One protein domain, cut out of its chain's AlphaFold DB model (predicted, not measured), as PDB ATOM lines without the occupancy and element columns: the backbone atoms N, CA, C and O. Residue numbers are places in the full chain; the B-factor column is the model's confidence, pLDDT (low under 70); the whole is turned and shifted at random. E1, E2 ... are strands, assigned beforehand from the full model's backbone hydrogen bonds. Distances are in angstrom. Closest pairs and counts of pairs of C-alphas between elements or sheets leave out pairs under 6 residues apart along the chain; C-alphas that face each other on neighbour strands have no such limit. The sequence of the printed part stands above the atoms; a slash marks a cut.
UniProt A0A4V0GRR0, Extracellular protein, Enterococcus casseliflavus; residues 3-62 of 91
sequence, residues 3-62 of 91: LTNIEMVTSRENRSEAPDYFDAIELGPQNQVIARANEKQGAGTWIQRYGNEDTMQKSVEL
ATOM      1  N   LEU A   3     145.496 109.445 119.386       91.12
ATOM      2  CA  LEU A   3     144.839 108.501 118.487       91.12
ATOM      3  C   LEU A   3     143.955 109.284 117.515       91.12
ATOM      4  O   LEU A   3     143.127 110.076 117.958       91.12
ATOM      5  N   THR A   4     144.113 109.065 116.213       93.44
ATOM      6  CA  THR A   4     143.413 109.824 115.161       93.44
ATOM      7  C   THR A   4     142.919 108.932 114.031       93.44
ATOM      8  O   THR A   4     143.296 107.759 113.914       93.44
ATOM      9  N   ASN A   5     142.076 109.511 113.169       92.50
ATOM     10  CA  ASN A   5     141.400 108.815 112.073       92.50
ATOM     11  C   ASN A   5     140.602 107.615 112.596       92.50
ATOM     12  O   ASN A   5     140.621 106.530 112.014       92.50
ATOM     13  N   ILE A   6     139.985 107.787 113.762       93.31
ATOM     14  CA  ILE A   6     139.215 106.736 114.403       93.31
ATOM     15  C   ILE A   6     137.916 106.589 113.626       93.31
ATOM     16  O   ILE A   6     137.205 107.564 113.387       93.31
ATOM     17  N   GLU A   7     137.593 105.362 113.253       92.69
ATOM     18  CA  GLU A   7     136.362 105.045 112.545       92.69
ATOM     19  C   GLU A   7     135.673 103.856 113.207       92.69
ATOM     20  O   GLU A   7     136.318 102.879 113.602       92.69
ATOM     21  N   MET A   8     134.347 103.929 113.285       92.38
ATOM     22  CA  MET A   8     133.501 102.846 113.769       92.38
ATOM     23  C   MET A   8     132.842 102.158 112.574       92.38
ATOM     24  O   MET A   8     131.963 102.721 111.922       92.38
ATOM     25  N   VAL A   9     133.299 100.949 112.254       92.56
ATOM     26  CA  VAL A   9     132.887 100.215 111.048       92.56
ATOM     27  C   VAL A   9     132.332  98.836 111.382       92.56
ATOM     28  O   VAL A   9     132.496  98.328 112.490       92.56
ATOM     29  N   THR A  10     131.688  98.197 110.410       91.56
ATOM     30  CA  THR A  10     131.161  96.834 110.536       91.56
ATOM     31  C   THR A  10     131.736  95.939 109.446       91.56
ATOM     32  O   THR A  10     132.032  96.383 108.340       91.56
ATOM     33  N   SER A  11     131.911  94.650 109.745       83.38
ATOM     34  CA  SER A  11     132.430  93.671 108.774       83.38
ATOM     35  C   SER A  11     131.366  93.137 107.810       83.38
ATOM     36  O   SER A  11     131.685  92.428 106.856       83.38
ATOM     37  N   ARG A  12     130.090  93.436 108.076       85.06
ATOM     38  CA  ARG A  12     128.907  93.036 107.300       85.06
ATOM     39  C   ARG A  12     127.868  94.155 107.339       85.06
ATOM     40  O   ARG A  12     128.005  95.078 108.143       85.06
ATOM     41  N   GLU A  13     126.828  94.053 106.507       85.81
ATOM     42  CA  GLU A  13     125.681  94.966 106.578       85.81
ATOM     43  C   GLU A  13     125.128  94.974 108.010       85.81
ATOM     44  O   GLU A  13     124.727  93.938 108.543       85.81
ATOM     45  N   ASN A  14     125.143  96.149 108.633       86.12
ATOM     46  CA  ASN A  14     124.575  96.384 109.945       86.12
ATOM     47  C   ASN A  14     123.694  97.628 109.853       86.12
ATOM     48  O   ASN A  14     124.153  98.683 109.426       86.12
ATOM     49  N   ARG A  15     122.421  97.480 110.218       86.50
ATOM     50  CA  ARG A  15     121.436  98.573 110.217       86.50
ATOM     51  C   ARG A  15     121.243  99.187 111.602       86.50
ATOM     52  O   ARG A  15     120.421 100.085 111.749       86.50
ATOM     53  N   SER A  16     121.943  98.664 112.609       89.44
ATOM     54  CA  SER A  16     121.967  99.254 113.940       89.44
ATOM     55  C   SER A  16     122.706 100.585 113.910       89.44
ATOM     56  O   SER A  16     123.623 100.790 113.114       89.44
ATOM     57  N   GLU A  17     122.303 101.474 114.802       92.69
ATOM     58  CA  GLU A  17     123.028 102.702 115.067       92.69
ATOM     59  C   GLU A  17     124.403 102.387 115.676       92.69
ATOM     60  O   GLU A  17     124.537 101.503 116.530       92.69
ATOM     61  N   ALA A  18     125.435 103.086 115.202       92.44
ATOM     62  CA  ALA A  18     126.791 102.910 115.701       92.44
ATOM     63  C   ALA A  18     126.885 103.307 117.183       92.44
ATOM     64  O   ALA A  18     126.162 104.203 117.618       92.44
ATOM     65  N   PRO A  19     127.780 102.676 117.965       93.06
ATOM     66  CA  PRO A  19     128.196 103.230 119.246       93.06
ATOM     67  C   PRO A  19     128.724 104.653 119.063       93.06
ATOM     68  O   PRO A  19     129.365 104.940 118.051       93.06
ATOM     69  N   ASP A  20     128.541 105.507 120.063       94.31
ATOM     70  CA  ASP A  20     129.235 106.787 120.133       94.31
ATOM     71  C   ASP A  20     130.745 106.542 120.230       94.31
ATOM     72  O   ASP A  20     131.211 105.665 120.966       94.31
ATOM     73  N   TYR A  21     131.525 107.331 119.501       94.12
ATOM     74  CA  TYR A  21     132.981 107.263 119.496       94.12
ATOM     75  C   TYR A  21     133.578 108.636 119.192       94.12
ATOM     76  O   TYR A  21     132.896 109.533 118.699       94.12
ATOM     77  N   PHE A  22     134.862 108.782 119.494       93.69
ATOM     78  CA  PHE A  22     135.645 109.952 119.107       93.69
ATOM     79  C   PHE A  22     136.355 109.668 117.789       93.69
ATOM     80  O   PHE A  22     136.898 108.579 117.636       93.69
ATOM     81  N   ASP A  23     136.388 110.636 116.879       92.00
ATOM     82  CA  ASP A  23     137.170 110.619 115.635       92.00
ATOM     83  C   ASP A  23     138.676 110.842 115.888       92.00
ATOM     84  O   ASP A  23     139.528 110.339 115.147       92.00
ATOM     85  N   ALA A  24     139.004 111.536 116.980       93.00
ATOM     86  CA  ALA A  24     140.339 111.643 117.555       93.00
ATOM     87  C   ALA A  24     140.283 111.774 119.089       93.00
ATOM     88  O   ALA A  24     139.387 112.412 119.641       93.00
ATOM     89  N   ILE A  25     141.256 111.195 119.798       92.38
ATOM     90  CA  ILE A  25     141.367 111.313 121.257       92.38
ATOM     91  C   ILE A  25     142.824 111.345 121.717       92.38
ATOM     92  O   ILE A  25     143.681 110.614 121.220       92.38
ATOM     93  N   GLU A  26     143.104 112.166 122.726       91.50
ATOM     94  CA  GLU A  26     144.358 112.108 123.464       91.50
ATOM     95  C   GLU A  26     144.213 111.211 124.699       91.50
ATOM     96  O   GLU A  26     143.464 111.513 125.631       91.50
ATOM     97  N   LEU A  27     144.951 110.101 124.699       87.25
ATOM     98  CA  LEU A  27     145.036 109.178 125.816       87.25
ATOM     99  C   LEU A  27     146.055 109.643 126.855       87.25
ATOM    100  O   LEU A  27     147.251 109.810 126.563       87.25
ATOM    101  N   GLY A  28     145.551 109.804 128.078       86.38
ATOM    102  CA  GLY A  28     146.324 110.040 129.291       86.38
ATOM    103  C   GLY A  28     146.598 108.751 130.082       86.38
ATOM    104  O   GLY A  28     146.219 107.662 129.663       86.38
ATOM    105  N   PRO A  29     147.241 108.853 131.258       84.19
ATOM    106  CA  PRO A  29     147.556 107.699 132.106       84.19
ATOM    107  C   PRO A  29     146.349 107.134 132.877       84.19
ATOM    108  O   PRO A  29     146.503 106.178 133.630       84.19
ATOM    109  N   GLN A  30     145.174 107.753 132.754       87.69
ATOM    110  CA  GLN A  30     143.943 107.350 133.433       87.69
ATOM    111  C   GLN A  30     143.004 106.644 132.456       87.69
ATOM    112  O   GLN A  30     143.061 106.891 131.253       87.69
ATOM    113  N   ASN A  31     142.094 105.824 132.983       85.12
ATOM    114  CA  ASN A  31     141.069 105.177 132.169       85.12
ATOM    115  C   ASN A  31     140.162 106.229 131.518       85.12
ATOM    116  O   ASN A  31     139.619 107.105 132.193       85.12
ATOM    117  N   GLN A  32     139.973 106.114 130.207       89.69
ATOM    118  CA  GLN A  32     139.122 106.996 129.416       89.69
ATOM    119  C   GLN A  32     138.191 106.157 128.542       89.69
ATOM    120  O   GLN A  32     138.594 105.147 127.968       89.69
ATOM    121  N   VAL A  33     136.930 106.580 128.448       89.94
ATOM    122  CA  VAL A  33     135.957 105.954 127.550       89.94
ATOM    123  C   VAL A  33     136.248 106.434 126.135       89.94
ATOM    124  O   VAL A  33     136.184 107.627 125.868       89.94
ATOM    125  N   ILE A  34     136.558 105.498 125.244       89.88
ATOM    126  CA  ILE A  34     136.897 105.763 123.834       89.88
ATOM    127  C   ILE A  34     135.778 105.399 122.849       89.88
ATOM    128  O   ILE A  34     135.788 105.856 121.705       89.88
ATOM    129  N   ALA A  35     134.823 104.586 123.294       91.25
ATOM    130  CA  ALA A  35     133.578 104.292 122.605       91.25
ATOM    131  C   ALA A  35     132.522 103.849 123.626       91.25
ATOM    132  O   ALA A  35     132.857 103.269 124.666       91.25
ATOM    133  N   ARG A  36     131.250 104.122 123.341       92.00
ATOM    134  CA  ARG A  36     130.115 103.747 124.191       92.00
ATOM    135  C   ARG A  36     128.901 103.412 123.336       92.00
ATOM    136  O   ARG A  36     128.460 104.227 122.542       92.00
ATOM    137  N   ALA A  37     128.318 102.241 123.555       90.94
ATOM    138  CA  ALA A  37     126.984 101.943 123.049       90.94
ATOM    139  C   ALA A  37     125.944 102.415 124.077       90.94
ATOM    140  O   ALA A  37     125.961 101.943 125.215       90.94
ATOM    141  N   ASN A  38     125.076 103.357 123.702       89.69
ATOM    142  CA  ASN A  38     123.916 103.736 124.510       89.69
ATOM    143  C   ASN A  38     122.719 102.811 124.225       89.69
ATOM    144  O   ASN A  38     122.820 101.831 123.482       89.69
ATOM    145  N   GLU A  39     121.561 103.121 124.812       87.19
ATOM    146  CA  GLU A  39     120.319 102.394 124.538       87.19
ATOM    147  C   GLU A  39     120.033 102.366 123.025       87.19
ATOM    148  O   GLU A  39     120.066 103.400 122.364       87.19
ATOM    149  N   LYS A  40     119.746 101.173 122.480       86.69
ATOM    150  CA  LYS A  40     119.460 100.917 121.049       86.69
ATOM    151  C   LYS A  40     120.629 101.148 120.074       86.69
ATOM    152  O   LYS A  40     120.448 100.930 118.875       86.69
ATOM    153  N   GLN A  41     121.823 101.478 120.562       90.88
ATOM    154  CA  GLN A  41     123.047 101.551 119.761       90.88
ATOM    155  C   GLN A  41     123.899 100.286 119.914       90.88
ATOM    156  O   GLN A  41     123.758  99.514 120.863       90.88
ATOM    157  N   GLY A  42     124.828 100.076 118.983       85.81
ATOM    158  CA  GLY A  42     125.880  99.076 119.132       85.81
ATOM    159  C   GLY A  42     125.429  97.629 118.948       85.81
ATOM    160  O   GLY A  42     126.195  96.718 119.260       85.81
ATOM    161  N   ALA A  43     124.229  97.384 118.411       88.94
ATOM    162  CA  ALA A  43     123.808  96.022 118.111       88.94
ATOM    163  C   ALA A  43     124.632  95.455 116.944       88.94
ATOM    164  O   ALA A  43     124.953  96.155 115.980       88.94
ATOM    165  N   GLY A  44     124.975  94.169 117.027       87.12
ATOM    166  CA  GLY A  44     125.858  93.502 116.070       87.12
ATOM    167  C   GLY A  44     127.343  93.638 116.421       87.12
ATOM    168  O   GLY A  44     127.710  93.857 117.571       87.12
ATOM    169  N   THR A  45     128.211  93.446 115.428       89.06
ATOM    170  CA  THR A  45     129.666  93.531 115.609       89.06
ATOM    171  C   THR A  45     130.188  94.839 115.038       89.06
ATOM    172  O   THR A  45     130.053  95.094 113.839       89.06
ATOM    173  N   TRP A  46     130.835  95.615 115.901       91.19
ATOM    174  CA  TRP A  46     131.482  96.876 115.565       91.19
ATOM    175  C   TRP A  46     132.994  96.750 115.707       91.19
ATOM    176  O   TRP A  46     133.498  96.039 116.576       91.19
ATOM    177  N   ILE A  47     133.711  97.421 114.815       91.38
ATOM    178  CA  ILE A  47     135.165  97.464 114.759       91.38
ATOM    179  C   ILE A  47     135.553  98.932 114.865       91.38
ATOM    180  O   ILE A  47     135.281  99.711 113.953       91.38
ATOM    181  N   GLN A  48     136.210  99.292 115.962       90.81
ATOM    182  CA  GLN A  48     136.874 100.580 116.072       90.81
ATOM    183  C   GLN A  48     138.271 100.450 115.471       90.81
ATOM    184  O   GLN A  48     139.117  99.725 116.000       90.81
ATOM    185  N   ARG A  49     138.493 101.106 114.332       90.75
ATOM    186  CA  ARG A  49     139.788 101.119 113.643       90.75
ATOM    187  C   ARG A  49     140.441 102.487 113.752       90.75
ATOM    188  O   ARG A  49     139.753 103.500 113.778       90.75
ATOM    189  N   TYR A  50     141.767 102.490 113.792       91.00
ATOM    190  CA  TYR A  50     142.596 103.692 113.847       91.00
ATOM    191  C   TYR A  50     143.269 103.860 112.487       91.00
ATOM    192  O   TYR A  50     144.295 103.238 112.207       91.00
ATOM    193  N   GLY A  51     142.640 104.657 111.629       88.44
ATOM    194  CA  GLY A  51     143.031 104.865 110.243       88.44
ATOM    195  C   GLY A  51     142.604 103.751 109.290       88.44
ATOM    196  O   GLY A  51     141.998 102.742 109.660       88.44
ATOM    197  N   ASN A  52     142.928 103.970 108.021       87.00
ATOM    198  CA  ASN A  52     142.721 103.047 106.910       87.00
ATOM    199  C   ASN A  52     144.054 102.806 106.174       87.00
ATOM    200  O   ASN A  52     145.112 103.174 106.684       87.00
ATOM    201  N   GLU A  53     144.021 102.175 104.998       86.94
ATOM    202  CA  GLU A  53     145.232 101.874 104.214       86.94
ATOM    203  C   GLU A  53     146.120 103.102 103.961       86.94
ATOM    204  O   GLU A  53     147.345 102.982 103.977       86.94
ATOM    205  N   ASP A  54     145.517 104.286 103.848       88.81
ATOM    206  CA  ASP A  54     146.220 105.537 103.581       88.81
ATOM    207  C   ASP A  54     146.666 106.263 104.862       88.81
ATOM    208  O   ASP A  54     147.689 106.954 104.870       88.81
ATOM    209  N   THR A  55     145.910 106.134 105.959       88.75
ATOM    210  CA  THR A  55     146.081 106.973 107.162       88.75
ATOM    211  C   THR A  55     146.636 106.244 108.385       88.75
ATOM    212  O   THR A  55     147.139 106.906 109.296       88.75
ATOM    213  N   MET A  56     146.646 104.904 108.401       84.44
ATOM    214  CA  MET A  56     147.017 104.111 109.587       84.44
ATOM    215  C   MET A  56     148.426 104.407 110.122       84.44
ATOM    216  O   MET A  56     148.665 104.303 111.322       84.44
ATOM    217  N   GLN A  57     149.361 104.821 109.256       85.62
ATOM    218  CA  GLN A  57     150.744 105.125 109.648       85.62
ATOM    219  C   GLN A  57     150.858 106.347 110.574       85.62
ATOM    220  O   GLN A  57     151.885 106.511 111.227       85.62
ATOM    221  N   LYS A  58     149.829 107.204 110.620       87.12
ATOM    222  CA  LYS A  58     149.784 108.440 111.422       87.12
ATOM    223  C   LYS A  58     148.644 108.446 112.442       87.12
ATOM    224  O   LYS A  58     148.318 109.477 113.017       87.12
ATOM    225  N   SER A  59     148.001 107.299 112.642       87.56
ATOM    226  CA  SER A  59     146.825 107.189 113.506       87.56
ATOM    227  C   SER A  59     147.149 106.980 114.981       87.56
ATOM    228  O   SER A  59     146.262 107.123 115.819       87.56
ATOM    229  N   VAL A  60     148.397 106.638 115.307       85.31
ATOM    230  CA  VAL A  60     148.876 106.468 116.683       85.31
ATOM    231  C   VAL A  60     150.184 107.230 116.825       85.31
ATOM    232  O   VAL A  60     151.209 106.822 116.282       85.31
ATOM    233  N   GLU A  61     150.154 108.328 117.569       85.38
ATOM    234  CA  GLU A  61     151.310 109.200 117.753       85.38
ATOM    235  C   GLU A  61     151.634 109.377 119.240       85.38
ATOM    236  O   GLU A  61     150.765 109.585 120.092       85.38
ATOM    237  N   LEU A  62     152.920 109.292 119.575       81.19
ATOM    238  CA  LEU A  62     153.423 109.614 120.905       81.19
ATOM    239  C   LEU A  62     154.207 110.922 120.823       81.19
ATOM    240  O   LEU A  62     155.362 110.932 120.404       81.19
TER     241      LEU A  62
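Overview. This is residues 3 to 62 of the 91 residues of the protein "Extracellular protein" of Enterococcus casseliflavus (UniProt A0A4V0GRR0). With little regular structure, this is a flat, loop-rich domain: a short two-stranded ribbon, E1 and E2, from which residues 10 to 46 run out and fold back as one large loop. Residues 20 to 21 pair antiparallel with residues 35 to 36 within that loop, and residues 51 to 62 form a winding tail after E2. The printed part has 60 residues, no named helix and two named strands, E1 then E2, antiparallel; the class is all strand, with 8 residues in named elements. It is only just compact, close to loose, with a radius of gyration of the C-alphas of 12.5 A and spans of 35 by 29 by 12 A.

Along the chain. E1, residues 6 to 9, begins at C-alpha 6 (139.215, 106.736, 114.403) and is 9.7 A long. E2, residues 47 to 50, is also 9.7 A long and ends at C-alpha 50 (142.596, 103.692, 113.847).

Arrangement. E1 and E2 form a hairpin, antiparallel at 154 degrees. C-alphas 6 and 50 face each other at 4.6 A. N 7 and O 49, 2.9 A apart, are within hydrogen-bond range.

Size, cuts and confidence. The C-alphas of Glu 13 and Pro 29 are the two farthest apart, 35.9 A. The printed part has no cut, and the link from E1 to E2 is long, 37 residues. No printed residue is under 70 in pLDDT.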